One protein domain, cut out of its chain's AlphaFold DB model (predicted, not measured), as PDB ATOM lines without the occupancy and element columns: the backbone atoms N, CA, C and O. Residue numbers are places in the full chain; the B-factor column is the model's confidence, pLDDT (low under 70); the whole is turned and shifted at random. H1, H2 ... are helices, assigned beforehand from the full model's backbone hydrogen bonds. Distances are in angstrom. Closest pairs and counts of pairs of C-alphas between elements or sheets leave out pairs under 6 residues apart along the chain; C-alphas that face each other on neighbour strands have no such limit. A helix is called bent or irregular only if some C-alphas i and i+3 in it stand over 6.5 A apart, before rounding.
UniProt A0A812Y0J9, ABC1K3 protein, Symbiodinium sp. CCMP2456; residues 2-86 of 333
ATOM      1  N   ALA A   2     -29.559 -24.152 -29.829       59.88
ATOM      2  CA  ALA A   2     -30.137 -22.939 -30.448       59.88
ATOM      3  C   ALA A   2     -29.676 -22.691 -31.902       59.88
ATOM      4  O   ALA A   2     -30.421 -22.112 -32.688       59.88
ATOM      5  N   ALA A   3     -28.469 -23.136 -32.267       68.12
ATOM      6  CA  ALA A   3     -27.932 -23.009 -33.627       68.12
ATOM      7  C   ALA A   3     -28.623 -23.954 -34.629       68.12
ATOM      8  O   ALA A   3     -28.700 -23.659 -35.819       68.12
ATOM      9  N   ASP A   4     -29.172 -25.057 -34.129       76.06
ATOM     10  CA  ASP A   4     -29.769 -26.169 -34.868       76.06
ATOM     11  C   ASP A   4     -30.957 -25.682 -35.729       76.06
ATOM     12  O   ASP A   4     -31.190 -26.174 -36.832       76.06
ATOM     13  N   TYR A   5     -31.658 -24.625 -35.292       77.19
ATOM     14  CA  TYR A   5     -32.709 -23.955 -36.072       77.19
ATOM     15  C   TYR A   5     -32.215 -23.360 -37.405       77.19
ATOM     16  O   TYR A   5     -33.015 -23.218 -38.332       77.19
ATOM     17  N   HIS A   6     -30.922 -23.044 -37.541       80.38
ATOM     18  CA  HIS A   6     -30.335 -22.621 -38.817       80.38
ATOM     19  C   HIS A   6     -30.060 -23.795 -39.758       80.38
ATOM     20  O   HIS A   6     -30.217 -23.659 -40.970       80.38
ATOM     21  N   GLU A   7     -29.647 -24.943 -39.222       79.69
ATOM     22  CA  GLU A   7     -29.359 -26.146 -40.014       79.69
ATOM     23  C   GLU A   7     -30.649 -26.810 -40.503       79.69
ATOM     24  O   GLU A   7     -30.747 -27.224 -41.656       79.69
ATOM     25  N   LEU A   8     -31.684 -26.799 -39.661       80.06
ATOM     26  CA  LEU A   8     -33.027 -27.280 -39.984       80.06
ATOM     27  C   LEU A   8     -33.811 -26.329 -40.915       80.06
ATOM     28  O   LEU A   8     -34.931 -26.648 -41.313       80.06
ATOM     29  N   GLY A   9     -33.244 -25.171 -41.278       79.69
ATOM     30  CA  GLY A   9     -33.854 -24.203 -42.198       79.69
ATOM     31  C   GLY A   9     -35.030 -23.414 -41.614       79.69
ATOM     32  O   GLY A   9     -35.815 -22.851 -42.375       79.69
ATOM     33  N   PHE A  10     -35.162 -23.373 -40.285       82.00
ATOM     34  CA  PHE A  10     -36.219 -22.634 -39.594       82.00
ATOM     35  C   PHE A  10     -35.924 -21.133 -39.450       82.00
ATOM     36  O   PHE A  10     -36.845 -20.311 -39.439       82.00
ATOM     37  N   LEU A  11     -34.640 -20.780 -39.338       82.12
ATOM     38  CA  LEU A  11     -34.150 -19.410 -39.204       82.12
ATOM     39  C   LEU A  11     -32.965 -19.165 -40.139       82.12
ATOM     40  O   LEU A  11     -31.991 -19.916 -40.139       82.12
ATOM     41  N   SER A  12     -33.004 -18.066 -40.889       78.31
ATOM     42  CA  SER A  12     -31.862 -17.581 -41.668       78.31
ATOM     43  C   SER A  12     -30.656 -17.281 -40.761       78.31
ATOM     44  O   SER A  12     -30.819 -16.894 -39.603       78.31
ATOM     45  N   ARG A  13     -29.430 -17.487 -41.268       79.00
ATOM     46  CA  ARG A  13     -28.172 -17.419 -40.483       79.00
ATOM     47  C   ARG A  13     -27.819 -16.021 -39.950       79.00
ATOM     48  O   ARG A  13     -26.894 -15.886 -39.158       79.00
ATOM     49  N   ASP A  14     -28.527 -14.997 -40.404       78.06
ATOM     50  CA  ASP A  14     -28.442 -13.597 -39.984       78.06
ATOM     51  C   ASP A  14     -29.281 -13.265 -38.733       78.06
ATOM     52  O   ASP A  14     -29.108 -12.194 -38.149       78.06
ATOM     53  N   ILE A  15     -30.168 -14.167 -38.294       78.12
ATOM     54  CA  ILE A  15     -31.079 -13.935 -37.164       78.12
ATOM     55  C   ILE A  15     -30.463 -14.445 -35.854       78.12
ATOM     56  O   ILE A  15     -30.151 -15.625 -35.718       78.12
ATOM     57  N   ASP A  16     -30.351 -13.571 -34.852       76.81
ATOM     58  CA  ASP A  16     -29.877 -13.942 -33.515       76.81
ATOM     59  C   ASP A  16     -30.912 -14.788 -32.751       76.81
ATOM     60  O   ASP A  16     -32.032 -14.348 -32.480       76.81
ATOM     61  N   VAL A  17     -30.509 -15.999 -32.362       74.31
ATOM     62  CA  VAL A  17     -31.332 -16.981 -31.636       74.31
ATOM     63  C   VAL A  17     -31.344 -16.788 -30.115       74.31
ATOM     64  O   VAL A  17     -32.216 -17.335 -29.435       74.31
ATOM     65  N   ARG A  18     -30.426 -15.987 -29.550       77.62
ATOM     66  CA  ARG A  18     -30.323 -15.757 -28.093       77.62
ATOM     67  C   ARG A  18     -31.620 -15.244 -27.441       77.62
ATOM     68  O   ARG A  18     -31.919 -15.700 -26.340       77.62
ATOM     69  N   PRO A  19     -32.436 -14.368 -28.072       78.31
ATOM     70  CA  PRO A  19     -33.707 -13.915 -27.494       78.31
ATOM     71  C   PRO A  19     -34.823 -14.974 -27.506       78.31
ATOM     72  O   PRO A  19     -35.825 -14.804 -26.812       78.31
ATOM     73  N   ILE A  20     -34.682 -16.034 -28.310       74.94
ATOM     74  CA  ILE A  20     -35.702 -17.078 -28.500       74.94
ATOM     75  C   ILE A  20     -35.576 -18.153 -27.413       74.94
ATOM     76  O   ILE A  20     -36.586 -18.580 -26.854       74.94
ATOM     77  N   ALA A  21     -34.342 -18.538 -27.069       77.50
ATOM     78  CA  ALA A  21     -34.042 -19.561 -26.066       77.50
ATOM     79  C   ALA A  21     -34.827 -19.414 -24.737       77.50
ATOM     80  O   ALA A  21     -35.542 -20.358 -24.399       77.50
ATOM     81  N   PRO A  22     -34.824 -18.262 -24.027       80.69
ATOM     82  CA  PRO A  22     -35.547 -18.133 -22.755       80.69
ATOM     83  C   PRO A  22     -37.077 -18.189 -22.909       80.69
ATOM     84  O   PRO A  22     -37.778 -18.561 -21.972       80.69
ATOM     85  N   LYS A  23     -37.624 -17.844 -24.085       77.50
ATOM     86  CA  LYS A  23     -39.068 -17.956 -24.359       77.50
ATOM     87  C   LYS A  23     -39.486 -19.406 -24.601       77.50
ATOM     88  O   LYS A  23     -40.549 -19.814 -24.140       77.50
ATOM     89  N   LEU A  24     -38.655 -20.181 -25.301       76.94
ATOM     90  CA  LEU A  24     -38.860 -21.621 -25.464       76.94
ATOM     91  C   LEU A  24     -38.703 -22.349 -24.125       76.94
ATOM     92  O   LEU A  24     -39.533 -23.188 -23.792       76.94
ATOM     93  N   GLU A  25     -37.702 -21.985 -23.325       78.50
ATOM     94  CA  GLU A  25     -37.509 -22.521 -21.974       78.50
ATOM     95  C   GLU A  25     -38.737 -22.262 -21.088       78.50
ATOM     96  O   GLU A  25     -39.327 -23.214 -20.582       78.50
ATOM     97  N   ALA A  26     -39.224 -21.017 -21.016       79.62
ATOM     98  CA  ALA A  26     -40.443 -20.668 -20.277       79.62
ATOM     99  C   ALA A  26     -41.724 -21.345 -20.817       79.62
ATOM    100  O   ALA A  26     -42.692 -21.537 -20.079       79.62
ATOM    101  N   PHE A  27     -41.759 -21.723 -22.100       79.62
ATOM    102  CA  PHE A  27     -42.851 -22.519 -22.660       79.62
ATOM    103  C   PHE A  27     -42.779 -23.986 -22.213       79.62
ATOM    104  O   PHE A  27     -43.803 -24.568 -21.836       79.62
ATOM    105  N   PHE A  28     -41.589 -24.585 -22.257       75.44
ATOM    106  CA  PHE A  28     -41.388 -26.007 -21.988       75.44
ATOM    107  C   PHE A  28     -41.286 -26.344 -20.495       75.44
ATOM    108  O   PHE A  28     -41.832 -27.368 -20.099       75.44
ATOM    109  N   GLU A  29     -40.677 -25.512 -19.649       77.44
ATOM    110  CA  GLU A  29     -40.488 -25.783 -18.211       77.44
ATOM    111  C   GLU A  29     -41.790 -26.181 -17.468       77.44
ATOM    112  O   GLU A  29     -41.840 -27.291 -16.924       77.44
ATOM    113  N   PRO A  30     -42.893 -25.396 -17.489       71.94
ATOM    114  CA  PRO A  30     -44.125 -25.754 -16.771       71.94
ATOM    115  C   PRO A  30     -44.852 -26.972 -17.366       71.94
ATOM    116  O   PRO A  30     -45.761 -27.525 -16.739       71.94
ATOM    117  N   ARG A  31     -44.476 -27.374 -18.586       68.88
ATOM    118  CA  ARG A  31     -45.056 -28.483 -19.350       68.88
ATOM    119  C   ARG A  31     -44.280 -29.786 -19.126       68.88
ATOM    120  O   ARG A  31     -44.888 -30.818 -18.877       68.88
ATOM    121  N   LEU A  32     -42.949 -29.725 -19.126       67.56
ATOM    122  CA  LEU A  32     -42.044 -30.857 -18.896       67.56
ATOM    123  C   LEU A  32     -41.863 -31.214 -17.409       67.56
ATOM    124  O   LEU A  32     -41.160 -32.173 -17.091       67.56
ATOM    125  N   ALA A  33     -42.506 -30.488 -16.491       65.81
ATOM    126  CA  ALA A  33     -42.571 -30.867 -15.083       65.81
ATOM    127  C   ALA A  33     -43.117 -32.311 -14.920       65.81
ATOM    128  O   ALA A  33     -44.101 -32.653 -15.583       65.81
ATOM    129  N   PRO A  34     -42.565 -33.153 -14.019       57.03
ATOM    130  CA  PRO A  34     -42.879 -34.591 -13.964       57.03
ATOM    131  C   PRO A  34     -44.369 -34.945 -13.835       57.03
ATOM    132  O   PRO A  34     -44.806 -35.967 -14.347       57.03
ATOM    133  N   ALA A  35     -45.165 -34.083 -13.195       57.22
ATOM    134  CA  ALA A  35     -46.608 -34.269 -13.028       57.22
ATOM    135  C   ALA A  35     -47.452 -33.930 -14.278       57.22
ATOM    136  O   ALA A  35     -48.666 -34.124 -14.258       57.22
ATOM    137  N   ARG A  36     -46.851 -33.361 -15.333       57.59
ATOM    138  CA  ARG A  36     -47.546 -32.929 -16.561       57.59
ATOM    139  C   ARG A  36     -46.893 -33.402 -17.858       57.59
ATOM    140  O   ARG A  36     -47.605 -33.480 -18.852       57.59
ATOM    141  N   ALA A  37     -45.615 -33.783 -17.846       58.75
ATOM    142  CA  ALA A  37     -44.881 -34.211 -19.040       58.75
ATOM    143  C   ALA A  37     -45.586 -35.331 -19.831       58.75
ATOM    144  O   ALA A  37     -45.709 -35.228 -21.048       58.75
ATOM    145  N   ALA A  38     -46.106 -36.356 -19.143       59.00
ATOM    146  CA  ALA A  38     -46.853 -37.454 -19.766       59.00
ATOM    147  C   ALA A  38     -48.272 -37.050 -20.220       59.00
ATOM    148  O   ALA A  38     -48.824 -37.631 -21.143       59.00
ATOM    149  N   ALA A  39     -48.876 -36.023 -19.617       62.91
ATOM    150  CA  ALA A  39     -50.274 -35.657 -19.856       62.91
ATOM    151  C   ALA A  39     -50.496 -34.751 -21.086       62.91
ATOM    152  O   ALA A  39     -51.630 -34.354 -21.355       62.91
ATOM    153  N   ILE A  40     -49.439 -34.377 -21.811       73.88
ATOM    154  CA  ILE A  40     -49.504 -33.385 -22.890       73.88
ATOM    155  C   ILE A  40     -49.724 -34.052 -24.250       73.88
ATOM    156  O   ILE A  40     -48.957 -34.919 -24.662       73.88
ATOM    157  N   SER A  41     -50.733 -33.580 -24.983       77.12
ATOM    158  CA  SER A  41     -50.925 -33.924 -26.394       77.12
ATOM    159  C   SER A  41     -49.947 -33.170 -27.296       77.12
ATOM    160  O   SER A  41     -49.593 -32.007 -27.061       77.12
ATOM    161  N   PHE A  42     -49.535 -33.820 -28.380       83.62
ATOM    162  CA  PHE A  42     -48.667 -33.245 -29.399       83.62
ATOM    163  C   PHE A  42     -49.315 -32.022 -30.053       83.62
ATOM    164  O   PHE A  42     -48.642 -31.002 -30.216       83.62
ATOM    165  N   LYS A  43     -50.630 -32.052 -30.309       81.69
ATOM    166  CA  LYS A  43     -51.398 -30.878 -30.750       81.69
ATOM    167  C   LYS A  43     -51.173 -29.658 -29.847       81.69
ATOM    168  O   LYS A  43     -50.882 -28.580 -30.357       81.69
ATOM    169  N   THR A  44     -51.252 -29.804 -28.520       82.25
ATOM    170  CA  THR A  44     -51.050 -28.680 -27.586       82.25
ATOM    171  C   THR A  44     -49.612 -28.146 -27.602       82.25
ATOM    172  O   THR A  44     -49.417 -26.942 -27.418       82.25
ATOM    173  N   ILE A  45     -48.606 -28.990 -27.866       83.00
ATOM    174  CA  ILE A  45     -47.228 -28.515 -28.089       83.00
ATOM    175  C   ILE A  45     -47.128 -27.741 -29.402       83.00
ATOM    176  O   ILE A  45     -46.568 -26.651 -29.409       83.00
ATOM    177  N   VAL A  46     -47.680 -28.275 -30.494       82.19
ATOM    178  CA  VAL A  46     -47.627 -27.646 -31.823       82.19
ATOM    179  C   VAL A  46     -48.324 -26.286 -31.819       82.19
ATOM    180  O   VAL A  46     -47.739 -25.313 -32.296       82.19
ATOM    181  N   ASP A  47     -49.522 -26.188 -31.239       81.69
ATOM    182  CA  ASP A  47     -50.273 -24.931 -31.139       81.69
ATOM    183  C   ASP A  47     -49.504 -23.885 -30.312       81.69
ATOM    184  O   ASP A  47     -49.341 -22.742 -30.737       81.69
ATOM    185  N   GLY A  48     -48.973 -24.280 -29.151       79.50
ATOM    186  CA  GLY A  48     -48.246 -23.371 -28.265       79.50
ATOM    187  C   GLY A  48     -46.868 -22.956 -28.793       79.50
ATOM    188  O   GLY A  48     -46.471 -21.802 -28.646       79.50
ATOM    189  N   LEU A  49     -46.154 -23.858 -29.475       77.81
ATOM    190  CA  LEU A  49     -44.916 -23.520 -30.179       77.81
ATOM    191  C   LEU A  49     -45.202 -22.546 -31.328       77.81
ATOM    192  O   LEU A  49     -44.484 -21.562 -31.477       77.81
ATOM    193  N   THR A  50     -46.279 -22.780 -32.089       75.56
ATOM    194  CA  THR A  50     -46.759 -21.857 -33.131       75.56
ATOM    195  C   THR A  50     -47.003 -20.462 -32.548       75.56
ATOM    196  O   THR A  50     -46.525 -19.474 -33.104       75.56
ATOM    197  N   GLU A  51     -47.659 -20.363 -31.392       75.50
ATOM    198  CA  GLU A  51     -47.907 -19.087 -30.719       75.50
ATOM    199  C   GLU A  51     -46.609 -18.345 -30.344       75.50
ATOM    200  O   GLU A  51     -46.408 -17.197 -30.747       75.50
ATOM    201  N   VAL A  52     -45.693 -19.013 -29.634       73.19
ATOM    202  CA  VAL A  52     -44.423 -18.422 -29.167       73.19
ATOM    203  C   VAL A  52     -43.548 -17.953 -30.333       73.19
ATOM    204  O   VAL A  52     -42.928 -16.886 -30.263       73.19
ATOM    205  N   VAL A  53     -43.505 -18.753 -31.398       68.94
ATOM    206  CA  VAL A  53     -42.601 -18.578 -32.535       68.94
ATOM    207  C   VAL A  53     -43.117 -17.526 -33.523       68.94
ATOM    208  O   VAL A  53     -42.392 -16.576 -33.821       68.94
ATOM    209  N   PHE A  54     -44.366 -17.634 -33.993       69.38
ATOM    210  CA  PHE A  54     -44.888 -16.748 -35.045       69.38
ATOM    211  C   PHE A  54     -45.287 -15.351 -34.551       69.38
ATOM    212  O   PHE A  54     -45.289 -14.417 -35.349       69.38
ATOM    213  N   GLN A  55     -45.602 -15.162 -33.263       65.94
ATOM    214  CA  GLN A  55     -45.934 -13.824 -32.746       65.94
ATOM    215  C   GLN A  55     -44.718 -12.890 -32.633       65.94
ATOM    216  O   GLN A  55     -44.892 -11.676 -32.568       65.94
ATOM    217  N   ASN A  56     -43.497 -13.434 -32.549       62.91
ATOM    218  CA  ASN A  56     -42.333 -12.680 -32.073       62.91
ATOM    219  C   ASN A  56     -41.086 -12.737 -32.971       62.91
ATOM    220  O   ASN A  56     -40.193 -11.914 -32.768       62.91
ATOM    221  N   TYR A  57     -40.978 -13.689 -33.909       69.50
ATOM    222  CA  TYR A  57     -39.748 -13.910 -34.683       69.50
ATOM    223  C   TYR A  57     -40.021 -14.273 -36.152       69.50
ATOM    224  O   TYR A  57     -41.036 -14.903 -36.449       69.50
ATOM    225  N   PRO A  58     -39.109 -13.923 -37.084       70.88
ATOM    226  CA  PRO A  58     -39.212 -14.252 -38.509       70.88
ATOM    227  C   PRO A  58     -38.854 -15.726 -38.782       70.88
ATOM    228  O   PRO A  58     -37.879 -16.044 -39.458       70.88
ATOM    229  N   PHE A  59     -39.640 -16.639 -38.218       75.00
ATOM    230  CA  PHE A  59     -39.466 -18.082 -38.362       75.00
ATOM    231  C   PHE A  59     -40.162 -18.580 -39.631       75.00
ATOM    232  O   PHE A  59     -41.333 -18.281 -39.871       75.00
ATOM    233  N   THR A  60     -39.459 -19.369 -40.439       75.75
ATOM    234  CA  THR A  60     -40.010 -19.969 -41.661       75.75
ATOM    235  C   THR A  60     -40.066 -21.473 -41.470       75.75
ATOM    236  O   THR A  60     -39.035 -22.093 -41.276       75.75
ATOM    237  N   VAL A  61     -41.248 -22.092 -41.520       80.06
ATOM    238  CA  VAL A  61     -41.374 -23.555 -41.392       80.06
ATOM    239  C   VAL A  61     -41.226 -24.200 -42.777       80.06
ATOM    240  O   VAL A  61     -42.103 -23.989 -43.620       80.06
ATOM    241  N   PRO A  62     -40.178 -25.006 -43.048       83.38
ATOM    242  CA  PRO A  62     -40.048 -25.700 -44.324       83.38
ATOM    243  C   PRO A  62     -41.205 -26.679 -44.554       83.38
ATOM    244  O   PRO A  62     -41.657 -27.363 -43.631       83.38
ATOM    245  N   ALA A  63     -41.653 -26.791 -45.808       84.38
ATOM    246  CA  ALA A  63     -42.840 -27.567 -46.175       84.38
ATOM    247  C   ALA A  63     -42.788 -29.036 -45.712       84.38
ATOM    248  O   ALA A  63     -43.809 -29.584 -45.304       84.38
ATOM    249  N   PHE A  64     -41.601 -29.654 -45.713       86.12
ATOM    250  CA  PHE A  64     -41.394 -31.013 -45.208       86.12
ATOM    251  C   PHE A  64     -41.807 -31.157 -43.733       86.12
ATOM    252  O   PHE A  64     -42.641 -32.002 -43.408       86.12
ATOM    253  N   TYR A  65     -41.308 -30.290 -42.847       84.12
ATOM    254  CA  TYR A  65     -41.650 -30.338 -41.423       84.12
ATOM    255  C   TYR A  65     -43.123 -30.005 -41.176       84.12
ATOM    256  O   TYR A  65     -43.766 -30.671 -40.367       84.12
ATOM    257  N   ALA A  66     -43.693 -29.051 -41.921       84.44
ATOM    258  CA  ALA A  66     -45.126 -28.759 -41.852       84.44
ATOM    259  C   ALA A  66     -45.992 -29.987 -42.207       84.44
ATOM    260  O   ALA A  66     -47.000 -30.239 -41.549       84.44
ATOM    261  N   LEU A  67     -45.594 -30.776 -43.213       87.31
ATOM    262  CA  LEU A  67     -46.283 -32.011 -43.604       87.31
ATOM    263  C   LEU A  67     -46.139 -33.124 -42.557       87.31
ATOM    264  O   LEU A  67     -47.130 -33.794 -42.259       87.31
ATOM    265  N   VAL A  68     -44.951 -33.297 -41.968       86.75
ATOM    266  CA  VAL A  68     -44.715 -34.275 -40.890       86.75
ATOM    267  C   VAL A  68     -45.561 -33.932 -39.663       86.75
ATOM    268  O   VAL A  68     -46.334 -34.769 -39.199       86.75
ATOM    269  N   VAL A  69     -45.500 -32.685 -39.185       85.81
ATOM    270  CA  VAL A  69     -46.273 -32.221 -38.022       85.81
ATOM    271  C   VAL A  69     -47.779 -32.347 -38.271       85.81
ATOM    272  O   VAL A  69     -48.495 -32.872 -37.422       85.81
ATOM    273  N   ARG A  70     -48.272 -31.943 -39.450       86.19
ATOM    274  CA  ARG A  70     -49.698 -32.062 -39.799       86.19
ATOM    275  C   ARG A  70     -50.166 -33.517 -39.861       86.19
ATOM    276  O   ARG A  70     -51.273 -33.815 -39.422       86.19
ATOM    277  N   SER A  71     -49.326 -34.415 -40.373       91.19
ATOM    278  CA  SER A  71     -49.601 -35.857 -40.379       91.19
ATOM    279  C   SER A  71     -49.683 -36.412 -38.957       91.19
ATOM    280  O   SER A  71     -50.635 -37.118 -38.642       91.19
ATOM    281  N   LEU A  72     -48.747 -36.038 -38.078       88.94
ATOM    282  CA  LEU A  72     -48.736 -36.464 -36.677       88.94
ATOM    283  C   LEU A  72     -49.949 -35.947 -35.889       88.94
ATOM    284  O   LEU A  72     -50.557 -36.729 -35.169       88.94
ATOM    285  N   VAL A  73     -50.360 -34.684 -36.065       87.50
ATOM    286  CA  VAL A  73     -51.579 -34.141 -35.424       87.50
ATOM    287  C   VAL A  73     -52.839 -34.878 -35.897       87.50
ATOM    288  O   VAL A  73     -53.710 -35.184 -35.087       87.50
ATOM    289  N   ASN A  74     -52.935 -35.215 -37.188       89.25
ATOM    290  CA  ASN A  74     -54.064 -35.994 -37.712       89.25
ATOM    291  C   ASN A  74     -54.080 -37.435 -37.166       89.25
ATOM    292  O   ASN A  74     -55.145 -37.952 -36.837       89.25
ATOM    293  N   LEU A  75     -52.912 -38.080 -37.064       89.62
ATOM    294  CA  LEU A  75     -52.774 -39.429 -36.508       89.62
ATOM    295  C   LEU A  75     -53.048 -39.465 -34.998       89.62
ATOM    296  O   LEU A  75     -53.718 -40.384 -34.536       89.62
ATOM    297  N   GLU A  76     -52.599 -38.460 -34.240       85.44
ATOM    298  CA  GLU A  76     -52.951 -38.295 -32.825       85.44
ATOM    299  C   GLU A  76     -54.464 -38.104 -32.661       85.44
ATOM    300  O   GLU A  76     -55.077 -38.796 -31.857       85.44
ATOM    301  N   GLY A  77     -55.091 -37.241 -33.469       86.50
ATOM    302  CA  GLY A  77     -56.544 -37.047 -33.447       86.50
ATOM    303  C   GLY A  77     -57.342 -38.319 -33.763       86.50
ATOM    304  O   GLY A  77     -58.400 -38.536 -33.177       86.50
ATOM    305  N   LEU A  78     -56.827 -39.185 -34.645       89.00
ATOM    306  CA  LEU A  78     -57.422 -40.496 -34.913       89.00
ATOM    307  C   LEU A  78     -57.219 -41.465 -33.739       89.00
ATOM    308  O   LEU A  78     -58.166 -42.144 -33.350       89.00
ATOM    309  N   ALA A  79     -56.023 -41.516 -33.149       85.75
ATOM    310  CA  ALA A  79     -55.741 -42.369 -31.995       85.75
ATOM    311  C   ALA A  79     -56.597 -41.986 -30.774       85.75
ATOM    312  O   ALA A  79     -57.207 -42.861 -30.167       85.75
ATOM    313  N   LEU A  80     -56.763 -40.684 -30.511       86.94
ATOM    314  CA  LEU A  80     -57.647 -40.147 -29.466       86.94
ATOM    315  C   LEU A  80     -59.133 -40.497 -29.664       86.94
ATOM    316  O   LEU A  80     -59.901 -40.431 -28.712       86.94
ATOM    317  N   SER A  81     -59.556 -40.875 -30.878       85.31
ATOM    318  CA  SER A  81     -60.925 -41.360 -31.127       85.31
ATOM    319  C   SER A  81     -61.133 -42.843 -30.778       85.31
ATOM    320  O   SER A  81     -62.266 -43.320 -30.787       85.31
ATOM    321  N   ILE A  82     -60.044 -43.567 -30.499       89.50
ATOM    322  CA  ILE A  82     -60.027 -44.984 -30.109       89.50
ATOM    323  C   ILE A  82     -59.675 -45.119 -28.620       89.50
ATOM    324  O   ILE A  82     -60.259 -45.951 -27.929       89.50
ATOM    325  N   ASP A  83     -58.741 -44.295 -28.140       86.50
ATOM    326  CA  ASP A  83     -58.244 -44.257 -26.764       86.50
ATOM    327  C   ASP A  83     -58.008 -42.794 -26.337       86.50
ATOM    328  O   ASP A  83     -57.064 -42.145 -26.790       86.50
ATOM    329  N   GLU A  84     -58.879 -42.260 -25.474       83.88
ATOM    330  CA  GLU A  84     -58.840 -40.859 -25.012       83.88
ATOM    331  C   GLU A  84     -57.579 -40.537 -24.176       83.88
ATOM    332  O   GLU A  84     -57.106 -39.388 -24.136       83.88
ATOM    333  N   ASP A  85     -56.988 -41.557 -23.548       82.00
ATOM    334  CA  ASP A  85     -55.766 -41.445 -22.753       82.00
ATOM    335  C   ASP A  85     -54.491 -41.593 -23.600       82.00
ATOM    336  O   ASP A  85     -53.396 -41.366 -23.090       82.00
ATOM    337  N   TYR A  86     -54.598 -41.860 -24.909       82.94
ATOM    338  CA  TYR A  86     -53.437 -42.008 -25.787       82.94
ATOM    339  C   TYR A  86     -52.574 -40.736 -25.862       82.94
ATOM    340  O   TYR A  86     -53.063 -39.621 -26.086       82.94
TER     341      TYR A  86
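AT A GLANCE: This is residues 2 to 86 of the 333 residues of the protein "ABC1K3 protein" of Symbiodinium sp. CCMP2456 (UniProt A0A812Y0J9). Three helices, H2, H3 and H4, run side by side in alternating directions, H3 between the other two; small H1 lies off them on a long loop. The 85 printed residues, with four named helices and no named strand, are all helix in class, only just loose, close to compact (radius of gyration of the C-alphas 14.6 A), spanning 46 by 30 by 20 A.

IN THESE COORDINATES: H1 is residues 4 to 7, from C-alpha 4 at (-29.769, -26.169, -34.868). H2 is 21 to 32, 15.6 A, only just irregular: C-alphas 27 and 30 are 6.8 A apart. H3 is 42 to 54, 17.8 A. H4 is 63 to 79, 24.2 A, ending at (-55.741, -42.369, -31.995).

HOW THE PARTS SIT: Hairpin H2 and H3 touch through residues 23 to 27 and 48 to 52 alone, closest C-alphas Lys 23 and Val 52, 7.2 A, at a shallow tilt of 21 degrees, opposite ways. Hairpin H3 and H4 touch through 42 to 46 and 69 to 76 alone, closest C-alphas Lys 43 and Val 73, 5.7 A, opposite ways at a shallow 34 degrees, only just short of steep. H1 touches no helix; H2 and H4 are apart. Every O i to N i+4 pair is within hydrogen-bond range in H3 and H4, 6 of 8 in H2; H1 is too short.

THE WHOLE: The printed part has no cut. The H1 to H2 link is long. pLDDT is under 70 at 2 to 3, 31 to 39 and 53 to 57.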